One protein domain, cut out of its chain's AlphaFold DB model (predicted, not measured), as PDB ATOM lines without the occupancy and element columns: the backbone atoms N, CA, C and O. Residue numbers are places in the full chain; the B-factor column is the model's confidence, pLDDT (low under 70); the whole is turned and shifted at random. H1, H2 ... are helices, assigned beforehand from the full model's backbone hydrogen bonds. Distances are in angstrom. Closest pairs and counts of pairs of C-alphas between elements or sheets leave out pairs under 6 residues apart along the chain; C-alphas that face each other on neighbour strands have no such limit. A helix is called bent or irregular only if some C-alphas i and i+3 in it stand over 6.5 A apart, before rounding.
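AT A GLANCE: This is residues 2 to 88 of the 229 residues of the protein "Hypothetical protein" of Amphora coffeiformis (UniProt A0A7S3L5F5). A helical hairpin of H1 and the much longer H2 is crossed by a third helix, H3, which packs mainly on H2; a long tail with no named element, residues 71 to 88, leads away from the end of H3. The printed part has 87 residues with three named helices, in the order H1, H2, H3, and no named strand; its class is all helix. It is only just loose, close to compact, with a radius of gyration of the C-alphas of 14.6 A, and its C-alphas span 47 by 31 by 20 A, only just elongated.

IN THESE COORDINATES: H1 is residues 6 to 18, 18.6 A long, beginning at C-alpha 6 at (218.635, 254.610, 301.615). H2 is residues 22 to 44, 33.3 A long, the longest helix. H3 is residues 52 to 70, 25.4 A long, ending at C-alpha 70 at (227.991, 251.277, 288.602). H3 is neither bent nor irregular, but only just: C-alphas 67 and 70 are 6.1 A apart.

HOW THE PARTS SIT: H1 and H2 form a helical hairpin: they touch at a shallow tilt of 16 degrees, opposite ways, and their closest C-alphas, of Ala 6 and Ala 32, are 4.1 A apart. H2 and H3 touch at a steep tilt of 57 degrees, opposite ways; their closest C-alphas, of Gly 31 and Ile 58, are 4.3 A apart. H1 and H3 only just touch, with 3 pairs of C-alphas within 8 A, through residues 9 to 12 of H1 and 61 to 65 of H3 alone; the closest C-alphas, of Leu 9 and Ala 61, are 7.0 A apart. In H1, H2 and H3 every O i to N i+4 pair is within hydrogen-bond range.

THE WHOLE: The C-alphas of Asp 47 and Glu 87, the two farthest apart, are 49.1 A apart. The printed part has no cut; the link from H1 to H2 is tight and that from H2 to H3 is short. The C-alphas of residues 71 to 88 lie 15 to 27 A from the mean of all C-alphas. The mean pLDDT of the printed part is 80.8; residue 2 and residues 72 to 88 are under 70.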
ATOM      1  N   HIS A   2     229.690 259.142 294.357       69.00
ATOM      2  CA  HIS A   2     228.391 259.298 295.008       69.00
ATOM      3  C   HIS A   2     228.110 258.038 295.842       69.00
ATOM      4  O   HIS A   2     228.193 256.932 295.310       69.00
ATOM      5  N   GLN A   3     227.881 258.185 297.149       84.62
ATOM      6  CA  GLN A   3     227.477 257.057 297.991       84.62
ATOM      7  C   GLN A   3     225.963 256.869 297.863       84.62
ATOM      8  O   GLN A   3     225.255 257.870 297.961       84.62
ATOM      9  N   PRO A   4     225.464 255.632 297.681       89.38
ATOM     10  CA  PRO A   4     224.033 255.401 297.548       89.38
ATOM     11  C   PRO A   4     223.306 255.770 298.845       89.38
ATOM     12  O   PRO A   4     223.773 255.465 299.950       89.38
ATOM     13  N   THR A   5     222.164 256.426 298.692       90.94
ATOM     14  CA  THR A   5     221.220 256.764 299.757       90.94
ATOM     15  C   THR A   5     220.369 255.549 300.149       90.94
ATOM     16  O   THR A   5     220.368 254.524 299.468       90.94
ATOM     17  N   ALA A   6     219.601 255.650 301.242       91.00
ATOM     18  CA  ALA A   6     218.635 254.610 301.615       91.00
ATOM     19  C   ALA A   6     217.612 254.340 300.494       91.00
ATOM     20  O   ALA A   6     217.264 253.189 300.240       91.00
ATOM     21  N   ARG A   7     217.191 255.394 299.783       90.12
ATOM     22  CA  ARG A   7     216.305 255.306 298.617       90.12
ATOM     23  C   ARG A   7     216.948 254.499 297.491       90.12
ATOM     24  O   ARG A   7     216.330 253.554 297.007       90.12
ATOM     25  N   ASP A   8     218.185 254.830 297.122       92.12
ATOM     26  CA  ASP A   8     218.899 254.141 296.037       92.12
ATOM     27  C   ASP A   8     219.044 252.648 296.333       92.12
ATOM     28  O   ASP A   8     218.816 251.809 295.463       92.12
ATOM     29  N   LEU A   9     219.373 252.305 297.584       94.44
ATOM     30  CA  LEU A   9     219.481 250.913 298.008       94.44
ATOM     31  C   LEU A   9     218.123 250.204 298.019       94.44
ATOM     32  O   LEU A   9     218.054 249.065 297.569       94.44
ATOM     33  N   ASN A  10     217.042 250.846 298.475       95.00
ATOM     34  CA  ASN A  10     215.705 250.247 298.405       95.00
ATOM     35  C   ASN A  10     215.313 249.941 296.957       95.00
ATOM     36  O   ASN A  10     214.926 248.818 296.646       95.00
ATOM     37  N   ASN A  11     215.464 250.913 296.060       93.56
ATOM     38  CA  ASN A  11     215.060 250.752 294.666       93.56
ATOM     39  C   ASN A  11     215.956 249.728 293.939       93.56
ATOM     40  O   ASN A  11     215.460 248.929 293.151       93.56
ATOM     41  N   ALA A  12     217.249 249.645 294.273       93.62
ATOM     42  CA  ALA A  12     218.109 248.545 293.824       93.62
ATOM     43  C   ALA A  12     217.634 247.178 294.352       93.62
ATOM     44  O   ALA A  12     217.643 246.187 293.622       93.62
ATOM     45  N   GLY A  13     217.173 247.126 295.606       93.62
ATOM     46  CA  GLY A  13     216.570 245.941 296.210       93.62
ATOM     47  C   GLY A  13     215.319 245.468 295.471       93.62
ATOM     48  O   GLY A  13     215.194 244.267 295.228       93.62
ATOM     49  N   VAL A  14     214.448 246.396 295.056       92.31
ATOM     50  CA  VAL A  14     213.260 246.131 294.219       92.31
ATOM     51  C   VAL A  14     213.675 245.484 292.899       92.31
ATOM     52  O   VAL A  14     213.175 244.411 292.566       92.31
ATOM     53  N   VAL A  15     214.616 246.100 292.172       91.38
ATOM     54  CA  VAL A  15     215.112 245.585 290.882       91.38
ATOM     55  C   VAL A  15     215.659 244.170 291.046       91.38
ATOM     56  O   VAL A  15     215.214 243.251 290.365       91.38
ATOM     57  N   CYS A  16     216.552 243.960 292.014       89.38
ATOM     58  CA  CYS A  16     217.122 242.642 292.269       89.38
ATOM     59  C   CYS A  16     216.075 241.610 292.701       89.38
ATOM     60  O   CYS A  16     216.209 240.441 292.358       89.38
ATOM     61  N   MET A  17     215.039 242.003 293.445       87.38
ATOM     62  CA  MET A  17     213.972 241.076 293.823       87.38
ATOM     63  C   MET A  17     213.166 240.624 292.604       87.38
ATOM     64  O   MET A  17     212.931 239.427 292.456       87.38
ATOM     65  N   ARG A  18     212.802 241.559 291.714       86.69
ATOM     66  CA  ARG A  18     212.097 241.265 290.454       86.69
ATOM     67  C   ARG A  18     212.915 240.354 289.534       86.69
ATOM     68  O   ARG A  18     212.353 239.514 288.846       86.69
ATOM     69  N   GLU A  19     214.240 240.468 289.573       85.12
ATOM     70  CA  GLU A  19     215.172 239.588 288.852       85.12
ATOM     71  C   GLU A  19     215.418 238.229 289.543       85.12
ATOM     72  O   GLU A  19     216.214 237.423 289.063       85.12
ATOM     73  N   GLY A  20     214.784 237.951 290.689       81.25
ATOM     74  CA  GLY A  20     214.983 236.711 291.451       81.25
ATOM     75  C   GLY A  20     216.265 236.675 292.295       81.25
ATOM     76  O   GLY A  20     216.577 235.671 292.939       81.25
ATOM     77  N   HIS A  21     217.014 237.777 292.380       86.38
ATOM     78  CA  HIS A  21     218.228 237.911 293.188       86.38
ATOM     79  C   HIS A  21     217.913 238.175 294.676       86.38
ATOM     80  O   HIS A  21     218.386 239.143 295.276       86.38
ATOM     81  N   LEU A  22     217.146 237.278 295.309       87.25
ATOM     82  CA  LEU A  22     216.575 237.463 296.655       87.25
ATOM     83  C   LEU A  22     217.620 237.752 297.745       87.25
ATOM     84  O   LEU A  22     217.392 238.560 298.642       87.25
ATOM     85  N   ARG A  23     218.799 237.121 297.674       89.31
ATOM     86  CA  ARG A  23     219.881 237.369 298.645       89.31
ATOM     87  C   ARG A  23     220.475 238.771 298.506       89.31
ATOM     88  O   ARG A  23     220.750 239.408 299.517       89.31
ATOM     89  N   ILE A  24     220.678 239.233 297.274       90.12
ATOM     90  CA  ILE A  24     221.216 240.572 297.000       90.12
ATOM     91  C   ILE A  24     220.173 241.625 297.389       90.12
ATOM     92  O   ILE A  24     220.501 242.595 298.065       90.12
ATOM     93  N   SER A  25     218.907 241.379 297.048       91.44
ATOM     94  CA  SER A  25     217.772 242.200 297.469       91.44
ATOM     95  C   SER A  25     217.689 242.341 298.996       91.44
ATOM     96  O   SER A  25     217.541 243.448 299.508       91.44
ATOM     97  N   TRP A  26     217.907 241.251 299.744       92.19
ATOM     98  CA  TRP A  26     217.950 241.288 301.210       92.19
ATOM     99  C   TRP A  26     219.033 242.227 301.739       92.19
ATOM    100  O   TRP A  26     218.767 243.050 302.618       92.19
ATOM    101  N   ASP A  27     220.256 242.104 301.218       94.00
ATOM    102  CA  ASP A  27     221.368 242.961 301.628       94.00
ATOM    103  C   ASP A  27     221.084 244.430 301.268       94.00
ATOM    104  O   ASP A  27     221.367 245.313 302.078       94.00
ATOM    105  N   PHE A  28     220.448 244.695 300.122       96.75
ATOM    106  CA  PHE A  28     220.000 246.032 299.736       96.75
ATOM    107  C   PHE A  28     218.962 246.619 300.691       96.75
ATOM    108  O   PHE A  28     219.191 247.702 301.229       96.75
ATOM    109  N   PHE A  29     217.863 245.913 300.963       95.44
ATOM    110  CA  PHE A  29     216.824 246.418 301.859       95.44
ATOM    111  C   PHE A  29     217.319 246.573 303.301       95.44
ATOM    112  O   PHE A  29     216.988 247.555 303.965       95.44
ATOM    113  N   LYS A  30     218.169 245.660 303.795       94.38
ATOM    114  CA  LYS A  30     218.811 245.831 305.106       94.38
ATOM    115  C   LYS A  30     219.749 247.031 305.122       94.38
ATOM    116  O   LYS A  30     219.666 247.833 306.043       94.38
ATOM    117  N   GLY A  31     220.591 247.200 304.104       94.62
ATOM    118  CA  GLY A  31     221.444 248.381 303.982       94.62
ATOM    119  C   GLY A  31     220.641 249.685 303.925       94.62
ATOM    120  O   GLY A  31     221.020 250.658 304.573       94.62
ATOM    121  N   ALA A  32     219.514 249.691 303.209       94.56
ATOM    122  CA  ALA A  32     218.595 250.821 303.136       94.56
ATOM    123  C   ALA A  32     218.013 251.173 304.512       94.56
ATOM    124  O   ALA A  32     218.067 252.334 304.915       94.56
ATOM    125  N   LEU A  33     217.520 250.171 305.251       93.12
ATOM    126  CA  LEU A  33     216.952 250.361 306.587       93.12
ATOM    127  C   LEU A  33     217.993 250.918 307.559       93.12
ATOM    128  O   LEU A  33     217.726 251.884 308.263       93.12
ATOM    129  N   GLU A  34     219.199 250.349 307.569       93.62
ATOM    130  CA  GLU A  34     220.272 250.801 308.456       93.62
ATOM    131  C   GLU A  34     220.727 252.228 308.117       93.62
ATOM    132  O   GLU A  34     220.942 253.028 309.025       93.62
ATOM    133  N   LEU A  35     220.823 252.596 306.829       91.25
ATOM    134  CA  LEU A  35     221.091 253.986 306.429       91.25
ATOM    135  C   LEU A  35     219.975 254.936 306.868       91.25
ATOM    136  O   LEU A  35     220.256 256.059 307.291       91.25
ATOM    137  N   HIS A  36     218.722 254.498 306.754       89.19
ATOM    138  CA  HIS A  36     217.569 255.287 307.157       89.19
ATOM    139  C   HIS A  36     217.579 255.552 308.668       89.19
ATOM    140  O   HIS A  36     217.613 256.712 309.077       89.19
ATOM    141  N   LEU A  37     217.684 254.500 309.482       88.31
ATOM    142  CA  LEU A  37     217.748 254.603 310.944       88.31
ATOM    143  C   LEU A  37     218.959 255.422 311.413       88.31
ATOM    144  O   LEU A  37     218.858 256.210 312.352       88.31
ATOM    145  N   ALA A  38     220.108 255.284 310.744       88.38
ATOM    146  CA  ALA A  38     221.290 256.096 311.024       88.38
ATOM    147  C   ALA A  38     221.032 257.589 310.801       88.38
ATOM    148  O   ALA A  38     221.452 258.419 311.605       88.38
ATOM    149  N   SER A  39     220.355 257.924 309.700       86.12
ATOM    150  CA  SER A  39     219.989 259.299 309.366       86.12
ATOM    151  C   SER A  39     219.038 259.884 310.409       86.12
ATOM    152  O   SER A  39     219.273 260.986 310.900       86.12
ATOM    153  N   GLU A  40     218.015 259.128 310.816       83.50
ATOM    154  CA  GLU A  40     217.086 259.546 311.871       83.50
ATOM    155  C   GLU A  40     217.800 259.774 313.202       83.50
ATOM    156  O   GLU A  40     217.656 260.834 313.809       83.50
ATOM    157  N   LYS A  41     218.641 258.823 313.617       85.69
ATOM    158  CA  LYS A  41     219.388 258.929 314.870       85.69
ATOM    159  C   LYS A  41     220.332 260.131 314.867       85.69
ATOM    160  O   LYS A  41     220.392 260.845 315.860       85.69
ATOM    161  N   ARG A  42     221.006 260.408 313.748       85.44
ATOM    162  CA  ARG A  42     221.895 261.574 313.607       85.44
ATOM    163  C   ARG A  42     221.172 262.913 313.617       85.44
ATOM    164  O   ARG A  42     221.763 263.909 314.016       85.44
ATOM    165  N   ARG A  43     219.903 262.958 313.199       84.38
ATOM    166  CA  ARG A  43     219.075 264.169 313.344       84.38
ATOM    167  C   ARG A  43     218.820 264.496 314.814       84.38
ATOM    168  O   ARG A  43     218.739 265.670 315.155       84.38
ATOM    169  N   THR A  44     218.694 263.477 315.665       85.50
ATOM    170  CA  THR A  44     218.488 263.649 317.113       85.50
ATOM    171  C   THR A  44     219.789 263.752 317.911       85.50
ATOM    172  O   THR A  44     219.826 264.438 318.924       85.50
ATOM    173  N   ASP A  45     220.845 263.082 317.456       87.12
ATOM    174  CA  ASP A  45     222.157 262.987 318.098       87.12
ATOM    175  C   ASP A  45     223.245 262.915 317.005       87.12
ATOM    176  O   ASP A  45     223.517 261.829 316.484       87.12
ATOM    177  N   PRO A  46     223.847 264.051 316.606       88.00
ATOM    178  CA  PRO A  46     224.815 264.107 315.506       88.00
ATOM    179  C   PRO A  46     226.034 263.191 315.674       88.00
ATOM    180  O   PRO A  46     226.587 262.731 314.672       88.00
ATOM    181  N   ASP A  47     226.411 262.888 316.918       89.25
ATOM    182  CA  ASP A  47     227.568 262.056 317.260       89.25
ATOM    183  C   ASP A  47     227.214 260.564 317.365       89.25
ATOM    184  O   ASP A  47     228.073 259.720 317.642       89.25
ATOM    185  N   ALA A  48     225.955 260.203 317.095       87.31
ATOM    186  CA  ALA A  48     225.491 258.831 317.132       87.31
ATOM    187  C   ALA A  48     226.301 257.925 316.191       87.31
ATOM    188  O   ALA A  48     226.161 257.939 314.959       87.31
ATOM    189  N   ALA A  49     227.103 257.054 316.803       86.19
ATOM    190  CA  ALA A  49     227.814 256.004 316.098       86.19
ATOM    191  C   ALA A  49     226.853 254.913 315.600       86.19
ATOM    192  O   ALA A  49     225.845 254.576 316.241       86.19
ATOM    193  N   LEU A  50     227.199 254.341 314.445       87.12
ATOM    194  CA  LEU A  50     226.546 253.155 313.911       87.12
ATOM    195  C   LEU A  50     227.010 251.911 314.663       87.12
ATOM    196  O   LEU A  50     228.148 251.821 315.117       87.12
ATOM    197  N   SER A  51     226.129 250.919 314.765       88.75
ATOM    198  CA  SER A  51     226.556 249.608 315.241       88.75
ATOM    199  C   SER A  51     227.425 248.921 314.179       88.75
ATOM    200  O   SER A  51     227.208 249.089 312.977       88.75
ATOM    201  N   ARG A  52     228.353 248.056 314.604       88.75
ATOM    202  CA  ARG A  52     229.167 247.237 313.685       88.75
ATOM    203  C   ARG A  52     228.311 246.367 312.749       88.75
ATOM    204  O   ARG A  52     228.701 246.081 311.615       88.75
ATOM    205  N   ALA A  53     227.141 245.931 313.220       85.75
ATOM    206  CA  ALA A  53     226.189 245.178 312.411       85.75
ATOM    207  C   ALA A  53     225.595 246.055 311.297       85.75
ATOM    208  O   ALA A  53     225.612 245.652 310.133       85.75
ATOM    209  N   SER A  54     225.168 247.275 311.639       88.06
ATOM    210  CA  SER A  54     224.673 248.279 310.690       88.06
ATOM    211  C   SER A  54     225.715 248.574 309.611       88.06
ATOM    212  O   SER A  54     225.424 248.489 308.420       88.06
ATOM    213  N   GLU A  55     226.967 248.819 310.010       92.06
ATOM    214  CA  GLU A  55     228.079 249.053 309.080       92.06
ATOM    215  C   GLU A  55     228.295 247.882 308.118       92.06
ATOM    216  O   GLU A  55     228.533 248.086 306.927       92.06
ATOM    217  N   THR A  56     228.163 246.648 308.610       93.19
ATOM    218  CA  THR A  56     228.330 245.444 307.791       93.19
ATOM    219  C   THR A  56     227.255 245.348 306.708       93.19
ATOM    220  O   THR A  56     227.583 245.068 305.552       93.19
ATOM    221  N   PHE A  57     225.985 245.595 307.046       90.94
ATOM    222  CA  PHE A  57     224.896 245.585 306.061       90.94
ATOM    223  C   PHE A  57     225.054 246.702 305.030       90.94
ATOM    224  O   PHE A  57     224.956 246.446 303.831       90.94
ATOM    225  N   ILE A  58     225.389 247.913 305.479       92.69
ATOM    226  CA  ILE A  58     225.628 249.062 304.598       92.69
ATOM    227  C   ILE A  58     226.788 248.775 303.636       92.69
ATOM    228  O   ILE A  58     226.686 249.051 302.440       92.69
ATOM    229  N   LEU A  59     227.883 248.189 304.126       94.44
ATOM    230  CA  LEU A  59     229.039 247.850 303.298       94.44
ATOM    231  C   LEU A  59     228.702 246.783 302.251       94.44
ATOM    232  O   LEU A  59     229.075 246.933 301.087       94.44
ATOM    233  N   ARG A  60     227.970 245.726 302.631       93.19
ATOM    234  CA  ARG A  60     227.509 244.698 301.681       93.19
ATOM    235  C   ARG A  60     226.633 245.305 300.595       93.19
ATOM    236  O   ARG A  60     226.919 245.106 299.417       93.19
ATOM    237  N   ALA A  61     225.637 246.097 300.983       93.69
ATOM    238  CA  ALA A  61     224.742 246.766 300.050       93.69
ATOM    239  C   ALA A  61     225.509 247.676 299.080       93.69
ATOM    240  O   ALA A  61     225.293 247.613 297.877       93.69
ATOM    241  N   ARG A  62     226.478 248.461 299.566       93.88
ATOM    242  CA  ARG A  62     227.326 249.316 298.714       93.88
ATOM    243  C   ARG A  62     228.176 248.521 297.733       93.88
ATOM    244  O   ARG A  62     228.282 248.907 296.573       93.88
ATOM    245  N   ASN A  63     228.757 247.412 298.179       92.50
ATOM    246  CA  ASN A  63     229.536 246.541 297.306       92.50
ATOM    247  C   ASN A  63     228.657 245.935 296.206       92.50
ATOM    248  O   ASN A  63     229.056 245.935 295.043       92.50
ATOM    249  N   HIS A  64     227.450 245.474 296.550       91.75
ATOM    250  CA  HIS A  64     226.470 245.038 295.559       91.75
ATOM    251  C   HIS A  64     226.091 246.178 294.613       91.75
ATOM    252  O   HIS A  64     226.180 246.001 293.405       91.75
ATOM    253  N   TYR A  65     225.789 247.370 295.131       90.00
ATOM    254  CA  TYR A  65     225.422 248.528 294.315       90.00
ATOM    255  C   TYR A  65     226.500 248.864 293.278       90.00
ATOM    256  O   TYR A  65     226.222 249.010 292.089       90.00
ATOM    257  N   GLN A  66     227.757 248.920 293.722       90.00
ATOM    258  CA  GLN A  66     228.894 249.217 292.861       90.00
ATOM    259  C   GLN A  66     229.066 248.164 291.758       90.00
ATOM    260  O   GLN A  66     229.370 248.511 290.618       90.00
ATOM    261  N   ASN A  67     228.874 246.887 292.089       87.31
ATOM    262  CA  ASN A  67     229.041 245.785 291.143       87.31
ATOM    263  C   ASN A  67     227.879 245.673 290.144       87.31
ATOM    264  O   ASN A  67     228.127 245.381 288.979       87.31
ATOM    265  N   GLU A  68     226.642 245.885 290.593       82.19
ATOM    266  CA  GLU A  68     225.438 245.626 289.794       82.19
ATOM    267  C   GLU A  68     224.991 246.859 288.983       82.19
ATOM    268  O   GLU A  68     224.465 246.715 287.876       82.19
ATOM    269  N   PHE A  69     225.225 248.081 289.485       84.31
ATOM    270  CA  PHE A  69     224.668 249.314 288.905       84.31
ATOM    271  C   PHE A  69     225.710 250.339 288.440       84.31
ATOM    272  O   PHE A  69     225.377 251.192 287.620       84.31
ATOM    273  N   VAL A  70     226.960 250.265 288.915       83.50
ATOM    274  CA  VAL A  70     227.991 251.277 288.602       83.50
ATOM    275  C   VAL A  70     229.096 250.744 287.686       83.50
ATOM    276  O   VAL A  70     229.579 251.486 286.835       83.50
ATOM    277  N   ASP A  71     229.508 249.480 287.827       77.75
ATOM    278  CA  ASP A  71     230.575 248.884 287.010       77.75
ATOM    279  C   ASP A  71     230.026 248.010 285.858       77.75
ATOM    280  O   ASP A  71     229.725 246.828 286.050       77.75
ATOM    281  N   PRO A  72     229.948 248.533 284.618       59.28
ATOM    282  CA  PRO A  72     229.417 247.787 283.477       59.28
ATOM    283  C   PRO A  72     230.284 246.589 283.056       59.28
ATOM    284  O   PRO A  72     229.808 245.729 282.314       59.28
ATOM    285  N   ARG A  73     231.544 246.486 283.511       65.00
ATOM    286  CA  ARG A  73     232.437 245.369 283.145       65.00
ATOM    287  C   ARG A  73     232.082 244.083 283.886       65.00
ATOM    288  O   ARG A  73     232.331 243.001 283.367       65.00
ATOM    289  N   LYS A  74     231.471 244.194 285.069       57.81
ATOM    290  CA  LYS A  74     231.075 243.047 285.899       57.81
ATOM    291  C   LYS A  74     229.725 242.445 285.512       57.81
ATOM    292  O   LYS A  74     229.501 241.271 285.789       57.81
ATOM    293  N   ARG A  75     228.882 243.186 284.781       56.47
ATOM    294  CA  ARG A  75     227.621 242.668 284.218       56.47
ATOM    295  C   ARG A  75     227.831 241.555 283.182       56.47
ATOM    296  O   ARG A  75     227.001 240.664 283.078       56.47
ATOM    297  N   LYS A  76     228.942 241.571 282.434       46.25
ATOM    298  CA  LYS A  76     229.189 240.642 281.308       46.25
ATOM    299  C   LYS A  76     229.688 239.240 281.696       46.25
ATOM    300  O   LYS A  76     229.859 238.414 280.810       46.25
ATOM    301  N   GLY A  77     229.944 238.971 282.979       48.00
ATOM    302  CA  GLY A  77     230.538 237.705 283.443       48.00
ATOM    303  C   GLY A  77     229.589 236.762 284.186       48.00
ATOM    304  O   GLY A  77     230.028 235.713 284.647       48.00
ATOM    305  N   ARG A  78     228.313 237.126 284.346       50.38
ATOM    306  CA  ARG A  78     227.309 236.262 284.971       50.38
ATOM    307  C   ARG A  78     226.409 235.695 283.886       50.38
ATOM    308  O   ARG A  78     225.402 236.296 283.529       50.38
ATOM    309  N   GLU A  79     226.763 234.505 283.409       44.78
ATOM    310  CA  GLU A  79     225.718 233.542 283.086       44.78
ATOM    311  C   GLU A  79     224.834 233.440 284.326       44.78
ATOM    312  O   GLU A  79     225.271 233.108 285.433       44.78
ATOM    313  N   THR A  80     223.601 233.872 284.134       42.50
ATOM    314  CA  THR A  80     222.507 233.788 285.072       42.50
ATOM    315  C   THR A  80     222.390 232.347 285.560       42.50
ATOM    316  O   THR A  80     221.679 231.532 284.987       42.50
ATOM    317  N   ARG A  81     222.973 232.053 286.726       40.19
ATOM    318  CA  ARG A  81     222.256 231.234 287.709       40.19
ATOM    319  C   ARG A  81     221.120 232.091 288.272       40.19
ATOM    320  O   ARG A  81     221.066 232.390 289.459       40.19
ATOM    321  N   THR A  82     220.220 232.510 287.381       38.69
ATOM    322  CA  THR A  82     218.801 232.550 287.686       38.69
ATOM    323  C   THR A  82     218.514 231.178 288.270       38.69
ATOM    324  O   THR A  82     218.553 230.180 287.558       38.69
ATOM    325  N   LEU A  83     218.290 231.103 289.579       36.62
ATOM    326  CA  LEU A  83     217.135 230.318 289.963       36.62
ATOM    327  C   LEU A  83     215.994 231.127 289.366       36.62
ATOM    328  O   LEU A  83     215.804 232.273 289.788       36.62
ATOM    329  N   PRO A  84     215.346 230.642 288.304       33.19
ATOM    330  CA  PRO A  84     214.139 231.299 287.881       33.19
ATOM    331  C   PRO A  84     213.228 231.319 289.115       33.19
ATOM    332  O   PRO A  84     213.189 230.353 289.879       33.19
ATOM    333  N   LEU A  85     212.443 232.377 289.296       42.91
ATOM    334  CA  LEU A  85     211.249 232.286 290.147       42.91
ATOM    335  C   LEU A  85     210.240 231.239 289.611       42.91
ATOM    336  O   LEU A  85     209.175 231.061 290.184       42.91
ATOM    337  N   THR A  86     210.585 230.542 288.527       41.03
ATOM    338  CA  THR A  86     209.834 229.500 287.841       41.03
ATOM    339  C   THR A  86     210.608 228.180 287.856       41.03
ATOM    340  O   THR A  86     211.370 227.929 286.932       41.03
ATOM    341  N   GLU A  87     210.451 227.358 288.897       37.78
ATOM    342  CA  GLU A  87     210.483 225.876 288.788       37.78
ATOM    343  C   GLU A  87     210.203 225.154 290.125       37.78
ATOM    344  O   GLU A  87     210.723 224.074 290.393       37.78
ATOM    345  N   ILE A  88     209.337 225.711 290.979       40.53
ATOM    346  CA  ILE A  88     208.697 224.941 292.064       40.53
ATOM    347  C   ILE A  88     207.185 225.190 292.045       40.53
ATOM    348  O   ILE A  88     206.534 225.264 293.074       40.53
TER     349      ILE A  88